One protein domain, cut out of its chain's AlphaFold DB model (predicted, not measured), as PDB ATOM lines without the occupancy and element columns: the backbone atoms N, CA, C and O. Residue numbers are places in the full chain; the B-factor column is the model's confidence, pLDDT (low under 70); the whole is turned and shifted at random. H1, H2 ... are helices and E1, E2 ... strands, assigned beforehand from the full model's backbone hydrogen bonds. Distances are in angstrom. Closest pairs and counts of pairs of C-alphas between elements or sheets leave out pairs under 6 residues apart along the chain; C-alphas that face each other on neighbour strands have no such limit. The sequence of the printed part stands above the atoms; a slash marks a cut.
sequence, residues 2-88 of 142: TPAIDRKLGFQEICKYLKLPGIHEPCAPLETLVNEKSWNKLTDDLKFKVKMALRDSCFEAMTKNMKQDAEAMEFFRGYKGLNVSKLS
ATOM      1  N   THR A   2      51.043 -31.005 -47.173       87.31
ATOM      2  CA  THR A   2      50.657 -30.979 -45.749       87.31
ATOM      3  C   THR A   2      51.295 -32.130 -44.953       87.31
ATOM      4  O   THR A   2      51.526 -33.197 -45.533       87.31
ATOM      5  N   PRO A   3      51.537 -31.979 -43.633       93.25
ATOM      6  CA  PRO A   3      52.088 -33.049 -42.798       93.25
ATOM      7  C   PRO A   3      51.348 -34.392 -42.911       93.25
ATOM      8  O   PRO A   3      51.983 -35.448 -42.927       93.25
ATOM      9  N   ALA A   4      50.015 -34.378 -43.021       94.06
ATOM     10  CA  ALA A   4      49.218 -35.595 -43.153       94.06
ATOM     11  C   ALA A   4      49.524 -36.383 -44.434       94.06
ATOM     12  O   ALA A   4      49.494 -37.619 -44.423       94.06
ATOM     13  N   ILE A   5      49.804 -35.684 -45.535       94.00
ATOM     14  CA  ILE A   5      50.185 -36.300 -46.808       94.00
ATOM     15  C   ILE A   5      51.632 -36.784 -46.728       94.00
ATOM     16  O   ILE A   5      51.895 -37.947 -47.030       94.00
ATOM     17  N   ASP A   6      52.548 -35.945 -46.241       95.38
ATOM     18  CA  ASP A   6      53.976 -36.272 -46.152       95.38
ATOM     19  C   ASP A   6      54.223 -37.532 -45.312       95.38
ATOM     20  O   ASP A   6      55.030 -38.383 -45.685       95.38
ATOM     21  N   ARG A   7      53.459 -37.712 -44.224       95.50
ATOM     22  CA  ARG A   7      53.540 -38.911 -43.377       95.50
ATOM     23  C   ARG A   7      53.212 -40.182 -44.156       95.50
ATOM     24  O   ARG A   7      53.855 -41.206 -43.941       95.50
ATOM     25  N   LYS A   8      52.206 -40.128 -45.034       95.88
ATOM     26  CA  LYS A   8      51.802 -41.264 -45.878       95.88
ATOM     27  C   LYS A   8      52.823 -41.545 -46.977       95.88
ATOM     28  O   LYS A   8      52.957 -42.694 -47.379       95.88
ATOM     29  N   LEU A   9      53.505 -40.507 -47.461       96.81
ATOM     30  CA  LEU A   9      54.522 -40.614 -48.507       96.81
ATOM     31  C   LEU A   9      55.873 -41.125 -47.990       96.81
ATOM     32  O   LEU A   9      56.666 -41.618 -48.784       96.81
ATOM     33  N   GLY A  10      56.137 -41.037 -46.684       96.38
ATOM     34  CA  GLY A  10      57.299 -41.688 -46.075       96.38
ATOM     35  C   GLY A  10      58.599 -40.885 -46.137       96.38
ATOM     36  O   GLY A  10      59.663 -41.431 -45.859       96.38
ATOM     37  N   PHE A  11      58.564 -39.589 -46.465       96.31
ATOM     38  CA  PHE A  11      59.788 -38.791 -46.633       96.31
ATOM     39  C   PHE A  11      60.695 -38.781 -45.396       96.31
ATOM     40  O   PHE A  11      61.914 -38.718 -45.535       96.31
ATOM     41  N   GLN A  12      60.126 -38.897 -44.195       96.12
ATOM     42  CA  GLN A  12      60.865 -38.983 -42.933       96.12
ATOM     43  C   GLN A  12      61.828 -40.179 -42.843       96.12
ATOM     44  O   GLN A  12      62.730 -40.174 -42.008       96.12
ATOM     45  N   GLU A  13      61.653 -41.207 -43.678       96.81
ATOM     46  CA  GLU A  13      62.546 -42.371 -43.728       96.81
ATOM     47  C   GLU A  13      63.902 -42.029 -44.363       96.81
ATOM     48  O   GLU A  13      64.910 -42.671 -44.070       96.81
ATOM     49  N   ILE A  14      63.941 -40.986 -45.199       96.94
ATOM     50  CA  ILE A  14      65.117 -40.585 -45.981       96.94
ATOM     51  C   ILE A  14      65.595 -39.185 -45.562       96.94
ATOM     52  O   ILE A  14      66.794 -38.936 -45.404       96.94
ATOM     53  N   CYS A  15      64.667 -38.251 -45.351       96.25
ATOM     54  CA  CYS A  15      64.938 -36.858 -45.023       96.25
ATOM     55  C   CYS A  15      65.004 -36.641 -43.505       96.25
ATOM     56  O   CYS A  15      64.024 -36.818 -42.788       96.25
ATOM     57  N   LYS A  16      66.152 -36.161 -43.015       96.69
ATOM     58  CA  LYS A  16      66.409 -35.948 -41.574       96.69
ATOM     59  C   LYS A  16      65.919 -34.607 -41.028       96.69
ATOM     60  O   LYS A  16      66.066 -34.354 -39.833       96.69
ATOM     61  N   TYR A  17      65.390 -33.731 -41.879       96.25
ATOM     62  CA  TYR A  17      64.992 -32.376 -41.507       96.25
ATOM     63  C   TYR A  17      63.618 -32.039 -42.074       96.25
ATOM     64  O   TYR A  17      63.424 -32.060 -43.286       96.25
ATOM     65  N   LEU A  18      62.709 -31.650 -41.186       95.94
ATOM     66  CA  LEU A  18      61.417 -31.063 -41.519       95.94
ATOM     67  C   LEU A  18      61.456 -29.586 -41.102       95.94
ATOM     68  O   LEU A  18      61.568 -29.276 -39.912       95.94
ATOM     69  N   LYS A  19      61.407 -28.665 -42.071       93.44
ATOM     70  CA  LYS A  19      61.438 -27.214 -41.827       93.44
ATOM     71  C   LYS A  19      60.059 -26.589 -42.024       93.44
ATOM     72  O   LYS A  19      59.394 -26.860 -43.016       93.44
ATOM     73  N   LEU A  20      59.662 -25.724 -41.092       92.94
ATOM     74  CA  LEU A  20      58.360 -25.046 -41.067       92.94
ATOM     75  C   LEU A  20      58.524 -23.529 -40.839       92.94
ATOM     76  O   LEU A  20      59.505 -23.124 -40.225       92.94
ATOM     77  N   PRO A  21      57.572 -22.665 -41.227       90.81
ATOM     78  CA  PRO A  21      56.404 -22.964 -42.052       90.81
ATOM     79  C   PRO A  21      56.779 -23.123 -43.534       90.81
ATOM     80  O   PRO A  21      57.825 -22.652 -43.977       90.81
ATOM     81  N   GLY A  22      55.903 -23.748 -44.323       89.88
ATOM     82  CA  GLY A  22      56.007 -23.741 -45.782       89.88
ATOM     83  C   GLY A  22      55.633 -22.371 -46.355       89.88
ATOM     84  O   GLY A  22      54.486 -22.151 -46.715       89.88
ATOM     85  N   ILE A  23      56.586 -21.438 -46.435       89.38
ATOM     86  CA  ILE A  23      56.324 -20.040 -46.859       89.38
ATOM     87  C   ILE A  23      55.828 -19.940 -48.309       89.38
ATOM     88  O   ILE A  23      55.099 -19.012 -48.644       89.38
ATOM     89  N   HIS A  24      56.214 -20.888 -49.166       88.38
ATOM     90  CA  HIS A  24      55.809 -20.924 -50.574       88.38
ATOM     91  C   HIS A  24      54.301 -21.156 -50.763       88.38
ATOM     92  O   HIS A  24      53.756 -20.777 -51.793       88.38
ATOM     93  N   GLU A  25      53.634 -21.763 -49.778       87.12
ATOM     94  CA  GLU A  25      52.226 -22.153 -49.844       87.12
ATOM     95  C   GLU A  25      51.587 -22.020 -48.442       87.12
ATOM     96  O   GLU A  25      51.332 -23.013 -47.761       87.12
ATOM     97  N   PRO A  26      51.355 -20.786 -47.953       81.94
ATOM     98  CA  PRO A  26      50.851 -20.556 -46.595       81.94
ATOM     99  C   PRO A  26      49.372 -20.943 -46.433       81.94
ATOM    100  O   PRO A  26      48.887 -21.087 -45.311       81.94
ATOM    101  N   CYS A  27      48.652 -21.075 -47.547       79.56
ATOM    102  CA  CYS A  27      47.288 -21.571 -47.643       79.56
ATOM    103  C   CYS A  27      47.086 -22.139 -49.054       79.56
ATOM    104  O   CYS A  27      47.488 -21.499 -50.025       79.56
ATOM    105  N   ALA A  28      46.456 -23.307 -49.154       75.38
ATOM    106  CA  ALA A  28      46.187 -23.991 -50.416       75.38
ATOM    107  C   ALA A  28      44.713 -24.411 -50.496       75.38
ATOM    108  O   ALA A  28      44.391 -25.582 -50.270       75.38
ATOM    109  N   PRO A  29      43.780 -23.474 -50.748       77.62
ATOM    110  CA  PRO A  29      42.423 -23.867 -51.083       77.62
ATOM    111  C   PRO A  29      42.460 -24.566 -52.443       77.62
ATOM    112  O   PRO A  29      42.929 -23.990 -53.420       77.62
ATOM    113  N   LEU A  30      41.975 -25.803 -52.501       79.00
ATOM    114  CA  LEU A  30      41.894 -26.540 -53.759       79.00
ATOM    115  C   LEU A  30      40.728 -26.007 -54.592       79.00
ATOM    116  O   LEU A  30      39.592 -25.921 -54.116       79.00
ATOM    117  N   GLU A  31      40.999 -25.659 -55.844       86.69
ATOM    118  CA  GLU A  31      39.973 -25.300 -56.806       86.69
ATOM    119  C   GLU A  31      39.264 -26.534 -57.374       86.69
ATOM    120  O   GLU A  31      39.824 -27.619 -57.515       86.69
ATOM    121  N   THR A  32      37.998 -26.357 -57.750       89.62
ATOM    122  CA  THR A  32      37.295 -27.311 -58.609       89.62
ATOM    123  C   THR A  32      37.020 -26.649 -59.944       89.62
ATOM    124  O   THR A  32      36.328 -25.632 -60.017       89.62
ATOM    125  N   LEU A  33      37.558 -27.241 -61.006       92.56
ATOM    126  CA  LEU A  33      37.344 -26.785 -62.370       92.56
ATOM    127  C   LEU A  33      36.163 -27.536 -62.979       92.56
ATOM    128  O   LEU A  33      36.084 -28.762 -62.914       92.56
ATOM    129  N   VAL A  34      35.247 -26.794 -63.599       93.94
ATOM    130  CA  VAL A  34      34.092 -27.358 -64.302       93.94
ATOM    131  C   VAL A  34      34.168 -26.954 -65.764       93.94
ATOM    132  O   VAL A  34      34.427 -25.796 -66.083       93.94
ATOM    133  N   ASN A  35      33.928 -27.907 -66.668       97.50
ATOM    134  CA  ASN A  35      33.846 -27.603 -68.090       97.50
ATOM    135  C   ASN A  35      32.726 -26.585 -68.355       97.50
ATOM    136  O   ASN A  35      31.579 -26.800 -67.965       97.50
ATOM    137  N   GLU A  36      33.050 -25.519 -69.081       97.88
ATOM    138  CA  GLU A  36      32.128 -24.413 -69.336       97.88
ATOM    139  C   GLU A  36      30.848 -24.850 -70.068       97.88
ATOM    140  O   GLU A  36      29.747 -24.444 -69.699       97.88
ATOM    141  N   LYS A  37      30.953 -25.746 -71.060       98.31
ATOM    142  CA  LYS A  37      29.777 -26.243 -71.796       98.31
ATOM    143  C   LYS A  37      28.864 -27.066 -70.893       98.31
ATOM    144  O   LYS A  37      27.648 -26.948 -70.997       98.31
ATOM    145  N   SER A  38      29.432 -27.891 -70.016       97.56
ATOM    146  CA  SER A  38      28.658 -28.648 -69.026       97.56
ATOM    147  C   SER A  38      28.007 -27.722 -68.005       97.56
ATOM    148  O   SER A  38      26.830 -27.884 -67.701       97.56
ATOM    149  N   TRP A  39      28.739 -26.713 -67.532       97.56
ATOM    150  CA  TRP A  39      28.230 -25.711 -66.601       97.56
ATOM    151  C   TRP A  39      27.036 -24.940 -67.172       97.56
ATOM    152  O   TRP A  39      26.023 -24.758 -66.497       97.56
ATOM    153  N   ASN A  40      27.118 -24.540 -68.442       98.06
ATOM    154  CA  ASN A  40      26.072 -23.766 -69.107       98.06
ATOM    155  C   ASN A  40      24.785 -24.564 -69.359       98.06
ATOM    156  O   ASN A  40      23.726 -23.957 -69.487       98.06
ATOM    157  N   LYS A  41      24.851 -25.903 -69.375       98.06
ATOM    158  CA  LYS A  41      23.674 -26.781 -69.482       98.06
ATOM    159  C   LYS A  41      22.890 -26.917 -68.174       98.06
ATOM    160  O   LYS A  41      21.764 -27.405 -68.200       98.06
ATOM    161  N   LEU A  42      23.476 -26.538 -67.038       98.19
ATOM    162  CA  LEU A  42      22.797 -26.605 -65.746       98.19
ATOM    163  C   LEU A  42      21.742 -25.498 -65.632       98.19
ATOM    164  O   LEU A  42      21.981 -24.355 -66.030       98.19
ATOM    165  N   THR A  43      20.604 -25.827 -65.020       98.62
ATOM    166  CA  THR A  43      19.629 -24.827 -64.565       98.62
ATOM    167  C   THR A  43      20.231 -23.968 -63.453       98.62
ATOM    168  O   THR A  43      21.194 -24.373 -62.796       98.62
ATOM    169  N   ASP A  44      19.665 -22.790 -63.200       98.38
ATOM    170  CA  ASP A  44      20.189 -21.892 -62.164       98.38
ATOM    171  C   ASP A  44      20.115 -22.501 -60.755       98.38
ATOM    172  O   ASP A  44      21.050 -22.333 -59.970       98.38
ATOM    173  N   ASP A  45      19.080 -23.299 -60.467       98.56
ATOM    174  CA  ASP A  45      18.975 -24.092 -59.233       98.56
ATOM    175  C   ASP A  45      20.132 -25.100 -59.099       98.56
ATOM    176  O   ASP A  45      20.785 -25.176 -58.056       98.56
ATOM    177  N   LEU A  46      20.467 -25.827 -60.170       98.38
ATOM    178  CA  LEU A  46      21.592 -26.765 -60.146       98.38
ATOM    179  C   LEU A  46      22.938 -26.043 -60.041       98.38
ATOM    180  O   LEU A  46      23.797 -26.475 -59.273       98.38
ATOM    181  N   LYS A  47      23.130 -24.919 -60.742       98.12
ATOM    182  CA  LYS A  47      24.335 -24.086 -60.586       98.12
ATOM    183  C   LYS A  47      24.490 -23.611 -59.144       98.12
ATOM    184  O   LYS A  47      25.603 -23.618 -58.616       98.12
ATOM    185  N   PHE A  48      23.398 -23.206 -58.498       98.00
ATOM    186  CA  PHE A  48      23.413 -22.815 -57.093       98.00
ATOM    187  C   PHE A  48      23.809 -23.986 -56.187       98.00
ATOM    188  O   PHE A  48      24.757 -23.851 -55.412       98.00
ATOM    189  N   LYS A  49      23.164 -25.149 -56.338       98.19
ATOM    190  CA  LYS A  49      23.479 -26.363 -55.567       98.19
ATOM    191  C   LYS A  49      24.940 -26.780 -55.714       98.19
ATOM    192  O   LYS A  49      25.595 -27.037 -54.710       98.19
ATOM    193  N   VAL A  50      25.479 -26.764 -56.935       96.44
ATOM    194  CA  VAL A  50      26.898 -27.070 -57.169       96.44
ATOM    195  C   VAL A  50      27.797 -26.047 -56.474       96.44
ATOM    196  O   VAL A  50      28.714 -26.443 -55.765       96.44
ATOM    197  N   LYS A  51      27.525 -24.739 -56.590       95.44
ATOM    198  CA  LYS A  51      28.314 -23.715 -55.874       95.44
ATOM    199  C   LYS A  51      28.299 -23.922 -54.360       95.44
ATOM    200  O   LYS A  51      29.326 -23.696 -53.725       95.44
ATOM    201  N   MET A  52      27.160 -24.309 -53.783       97.31
ATOM    202  CA  MET A  52      27.057 -24.579 -52.347       97.31
ATOM    203  C   MET A  52      27.855 -25.819 -51.957       97.31
ATOM    204  O   MET A  52      28.674 -25.726 -51.050       97.31
ATOM    205  N   ALA A  53      27.700 -26.923 -52.692       95.94
ATOM    206  CA  ALA A  53      28.460 -28.145 -52.449       95.94
ATOM    207  C   ALA A  53      29.975 -27.898 -52.517       95.94
ATOM    208  O   ALA A  53      30.702 -28.300 -51.622       95.94
ATOM    209  N   LEU A  54      30.454 -27.158 -53.523       94.06
ATOM    210  CA  LEU A  54      31.882 -26.849 -53.658       94.06
ATOM    211  C   LEU A  54      32.418 -25.994 -52.502       94.06
ATOM    212  O   LEU A  54      33.535 -26.220 -52.036       94.06
ATOM    213  N   ARG A  55      31.637 -25.016 -52.026       93.00
ATOM    214  CA  ARG A  55      32.015 -24.203 -50.859       93.00
ATOM    215  C   ARG A  55      32.086 -25.049 -49.592       93.00
ATOM    216  O   ARG A  55      33.053 -24.921 -48.846       93.00
ATOM    217  N   ASP A  56      31.089 -25.899 -49.383       94.88
ATOM    218  CA  ASP A  56      30.993 -26.766 -48.212       94.88
ATOM    219  C   ASP A  56      32.118 -27.806 -48.192       94.88
ATOM    220  O   ASP A  56      32.879 -27.869 -47.232       94.88
ATOM    221  N   SER A  57      32.345 -28.512 -49.304       94.12
ATOM    222  CA  SER A  57      33.436 -29.486 -49.415       94.12
ATOM    223  C   SER A  57      34.817 -28.852 -49.237       94.12
ATOM    224  O   SER A  57      35.699 -29.464 -48.642       94.12
ATOM    225  N   CYS A  58      35.025 -27.620 -49.715       91.88
ATOM    226  CA  CYS A  58      36.276 -26.897 -49.477       91.88
ATOM    227  C   CYS A  58      36.468 -26.593 -47.980       91.88
ATOM    228  O   CYS A  58      37.552 -26.804 -47.432       91.88
ATOM    229  N   PHE A  59      35.410 -26.157 -47.294       91.81
ATOM    230  CA  PHE A  59      35.446 -25.904 -45.856       91.81
ATOM    231  C   PHE A  59      35.659 -27.187 -45.035       91.81
ATOM    232  O   PHE A  59      36.496 -27.218 -44.126       91.81
ATOM    233  N   GLU A  60      34.973 -28.272 -45.390       93.12
ATOM    234  CA  GLU A  60      35.164 -29.591 -44.784       93.12
ATOM    235  C   GLU A  60      36.606 -30.086 -44.980       93.12
ATOM    236  O   GLU A  60      37.254 -30.516 -44.026       93.12
ATOM    237  N   ALA A  61      37.156 -29.964 -46.193       91.25
ATOM    238  CA  ALA A  61      38.533 -30.356 -46.476       91.25
ATOM    239  C   ALA A  61      39.535 -29.575 -45.614       91.25
ATOM    240  O   ALA A  61      40.425 -30.179 -45.015       91.25
ATOM    241  N   MET A  62      39.377 -28.253 -45.490       90.31
ATOM    242  CA  MET A  62      40.257 -27.424 -44.656       90.31
ATOM    243  C   MET A  62      40.215 -27.831 -43.179       90.31
ATOM    244  O   MET A  62      41.261 -27.980 -42.544       90.31
ATOM    245  N   THR A  63      39.019 -28.035 -42.626       91.31
ATOM    246  CA  THR A  63      38.850 -28.403 -41.210       91.31
ATOM    247  C   THR A  63      39.363 -29.813 -40.915       91.31
ATOM    248  O   THR A  63      40.056 -30.029 -39.918       91.31
ATOM    249  N   LYS A  64      39.113 -30.768 -41.816       93.06
ATOM    250  CA  LYS A  64      39.646 -32.130 -41.723       93.06
ATOM    251  C   LYS A  64      41.171 -32.154 -41.817       93.06
ATOM    252  O   LYS A  64      41.811 -32.805 -40.988       93.06
ATOM    253  N   ASN A  65      41.748 -31.425 -42.773       92.12
ATOM    254  CA  ASN A  65      43.198 -31.343 -42.949       92.12
ATOM    255  C   ASN A  65      43.871 -30.748 -41.712       92.12
ATOM    256  O   ASN A  65      44.862 -31.302 -41.257       92.12
ATOM    257  N   MET A  66      43.292 -29.713 -41.094       92.19
ATOM    258  CA  MET A  66      43.840 -29.128 -39.864       92.19
ATOM    259  C   MET A  66      44.037 -30.174 -38.757       92.19
ATOM    260  O   MET A  66      45.101 -30.227 -38.137       92.19
ATOM    261  N   LYS A  67      43.038 -31.035 -38.524       95.56
ATOM    262  CA  LYS A  67      43.142 -32.116 -37.535       95.56
ATOM    263  C   LYS A  67      44.202 -33.145 -37.936       95.56
ATOM    264  O   LYS A  67      45.050 -33.502 -37.124       95.56
ATOM    265  N   GLN A  68      44.156 -33.615 -39.180       96.31
ATOM    266  CA  GLN A  68      45.066 -34.652 -39.671       96.31
ATOM    267  C   GLN A  68      46.526 -34.185 -39.685       96.31
ATOM    268  O   GLN A  68      47.430 -34.958 -39.369       96.31
ATOM    269  N   ASP A  69      46.764 -32.917 -40.016       95.00
ATOM    270  CA  ASP A  69      48.090 -32.316 -39.998       95.00
ATOM    271  C   ASP A  69      48.618 -32.188 -38.570       95.00
ATOM    272  O   ASP A  69      49.792 -32.468 -38.336       95.00
ATOM    273  N   ALA A  70      47.766 -31.841 -37.599       95.31
ATOM    274  CA  ALA A  70      48.148 -31.835 -36.188       95.31
ATOM    275  C   ALA A  70      48.552 -33.242 -35.704       95.31
ATOM    276  O   ALA A  70      49.628 -33.410 -35.133       95.31
ATOM    277  N   GLU A  71      47.752 -34.269 -36.009       97.62
ATOM    278  CA  GLU A  71      48.062 -35.672 -35.681       97.62
ATOM    279  C   GLU A  71      49.363 -36.158 -36.351       97.62
ATOM    280  O   GLU A  71      50.152 -36.897 -35.757       97.62
ATOM    281  N   ALA A  72      49.614 -35.751 -37.597       97.31
ATOM    282  CA  ALA A  72      50.853 -36.074 -38.297       97.31
ATOM    283  C   ALA A  72      52.066 -35.339 -37.710       97.31
ATOM    284  O   ALA A  72      53.145 -35.923 -37.613       97.31
ATOM    285  N   MET A  73      51.898 -34.093 -37.265       96.81
ATOM    286  CA  MET A  73      52.960 -33.353 -36.588       96.81
ATOM    287  C   MET A  73      53.347 -33.976 -35.244       96.81
ATOM    288  O   MET A  73      54.538 -33.998 -34.931       96.81
ATOM    289  N   GLU A  74      52.396 -34.534 -34.490       96.81
ATOM    290  CA  GLU A  74      52.701 -35.308 -33.277       96.81
ATOM    291  C   GLU A  74      53.551 -36.542 -33.600       96.81
ATOM    292  O   GLU A  74      54.578 -36.782 -32.960       96.81
ATOM    293  N   PHE A  75      53.204 -37.272 -34.667       97.69
ATOM    294  CA  PHE A  75      54.028 -38.377 -35.162       97.69
ATOM    295  C   PHE A  75      55.450 -37.921 -35.526       97.69
ATOM    296  O   PHE A  75      56.420 -38.532 -35.081       97.69
ATOM    297  N   PHE A  76      55.597 -36.837 -36.295       97.81
ATOM    298  CA  PHE A  76      56.911 -36.353 -36.723       97.81
ATOM    299  C   PHE A  76      57.782 -35.865 -35.567       97.81
ATOM    300  O   PHE A  76      58.988 -36.099 -35.579       97.81
ATOM    301  N   ARG A  77      57.196 -35.228 -34.547       95.88
ATOM    302  CA  ARG A  77      57.929 -34.814 -33.340       95.88
ATOM    303  C   ARG A  77      58.484 -36.005 -32.555       95.88
ATOM    304  O   ARG A  77      59.554 -35.883 -31.968       95.88
ATOM    305  N   GLY A  78      57.774 -37.134 -32.552       96.69
ATOM    306  CA  GLY A  78      58.216 -38.378 -31.918       96.69
ATOM    307  C   GLY A  78      59.107 -39.264 -32.798       96.69
ATOM    308  O   GLY A  78      59.633 -40.267 -32.314       96.69
ATOM    309  N   TYR A  79      59.284 -38.935 -34.081       97.50
ATOM    310  CA  TYR A  79      60.003 -39.793 -35.018       97.50
ATOM    311  C   TYR A  79      61.518 -39.729 -34.793       97.50
ATOM    312  O   TYR A  79      62.163 -38.690 -34.963       97.50
ATOM    313  N   LYS A  80      62.120 -40.868 -34.434       97.06
ATOM    314  CA  LYS A  80      63.552 -40.951 -34.122       97.06
ATOM    315  C   LYS A  80      64.403 -40.556 -35.332       97.06
ATOM    316  O   LYS A  80      64.340 -41.184 -36.383       97.06
ATOM    317  N   GLY A  81      65.266 -39.557 -35.145       95.75
ATOM    318  CA  GLY A  81      66.210 -39.095 -36.167       95.75
ATOM    319  C   GLY A  81      65.667 -38.017 -37.112       95.75
ATOM    320  O   GLY A  81      66.433 -37.528 -37.944       95.75
ATOM    321  N   LEU A  82      64.401 -37.609 -36.966       97.88
ATOM    322  CA  LEU A  82      63.832 -36.471 -37.683       97.88
ATOM    323  C   LEU A  82      63.978 -35.188 -36.855       97.88
ATOM    324  O   LEU A  82      63.535 -35.107 -35.714       97.88
ATOM    325  N   ASN A  83      64.572 -34.156 -37.450       96.81
ATOM    326  CA  ASN A  83      64.732 -32.845 -36.830       96.81
ATOM    327  C   ASN A  83      63.650 -31.893 -37.338       96.81
ATOM    328  O   ASN A  83      63.726 -31.389 -38.464       96.81
ATOM    329  N   VAL A  84      62.657 -31.619 -36.494       96.62
ATOM    330  CA  VAL A  84      61.614 -30.625 -36.770       96.62
ATOM    331  C   VAL A  84      62.112 -29.248 -36.329       96.62
ATOM    332  O   VAL A  84      62.385 -29.032 -35.151       96.62
ATOM    333  N   SER A  85      62.240 -28.304 -37.261       94.44
ATOM    334  CA  SER A  85      62.771 -26.962 -36.977       94.44
ATOM    335  C   SER A  85      61.992 -25.859 -37.687       94.44
ATOM    336  O   SER A  85      61.307 -26.096 -38.683       94.44
ATOM    337  N   LYS A  86      62.099 -24.628 -37.174       94.88
ATOM    338  CA  LYS A  86      61.525 -23.448 -37.825       94.88
ATOM    339  C   LYS A  86      62.533 -22.784 -38.770       94.88
ATOM    340  O   LYS A  86      63.741 -22.848 -38.542       94.88
ATOM    341  N   LEU A  87      62.036 -22.143 -39.823       95.19
ATOM    342  CA  LEU A  87      62.784 -21.158 -40.601       95.19
ATOM    343  C   LEU A  87      63.119 -19.968 -39.694       95.19
ATOM    344  O   LEU A  87      62.289 -19.565 -38.874       95.19
ATOM    345  N   SER A  88      64.335 -19.433 -39.814       96.00
ATOM    346  CA  SER A  88      64.726 -18.240 -39.060       96.00
ATOM    347  C   SER A  88      64.034 -16.990 -39.623       96.00
ATOM    348  O   SER A  88      63.627 -16.994 -40.790       96.00
TER     349      SER A  88
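Overview. This is residues 2 to 88 of the 142 residues of an uncharacterized protein of Desulfobacteraceae bacterium (UniProt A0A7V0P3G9). A small parallel sheet of two strands, E1 and E2, sits at one end of a single long helix, H3, which makes the long axis; the short helix H1 packs crosswise on residues 65 to 76 of H3, towards that same end. From the sheet a long stretch without named elements, residues 21 to 35, leads back to the other end of H3, where the small helix H2 lies and residues 33 to 38 stick out. The printed part has 87 residues, with three named helices and two named strands in the order H1, E1, H2, H3, E2, and its class is mostly helix. It is only just extended, close to loose, with a radius of gyration of the C-alphas of 18.4 A, and spans 56 by 24 by 21 A.

Along the chain. In the sheet, E1 is residues 17 to 20, 9.9 A from first to last C-alpha, and E2 is residues 83 to 86, 10.0 A; C-alpha 86 is at (61.525, -23.448, -37.825). H3, residues 44 to 78, measures 51.3 A, from C-alpha 44 at (20.189, -21.892, -62.164) to C-alpha 78 at (58.216, -38.378, -31.918). H1, residues 3 to 9, measures 9.8 A and begins with C-alpha 3 at (52.088, -33.049, -42.798). H2, residues 36 to 40, measures 6.1 A.

Arrangement. E1 and E2 are parallel neighbours, their directions 25 degrees apart; the C-alphas of Tyr 17 and Asn 83 face each other at 4.7 A. N 18 and O 83 are within hydrogen-bond range at 2.9 A, as are N 85 and O 18 at 2.9 A. E1, H2, H3 and E2 form a strand-helix-strand unit, two parallel neighbour strands with helices between them along the chain, and its crossover is right-handed. The closest C-alphas of H3 and E2 are those of Arg 77 and Val 84, 6.5 A apart. E1 and H3 are only just apart, at 8.4 A. H1 touches H3 about perpendicular, at 78 degrees; their closest C-alphas, those of Ala 4 and Asp 69, are 4.7 A apart. H2 is close to H3 but not clearly touching, the closest C-alphas being those of Trp 39 and Lys 47 at 7.3 A. Every O i to N i+4 pair is within hydrogen-bond range in H2 and H3, and 2 of 3 are in H1.

Size, cuts and confidence. The outline is a rod, and the two C-alphas farthest apart, those of Thr 43 and Gly 81, are 56.4 A apart. The printed part has no cut. The link from E1 to H2, 15 residues, is long; that from H1 to E1 is short, and those from H2 to H3 and from H3 to E2 are tight. The mean pLDDT of the printed part is 94.1, and no printed residue is under 70.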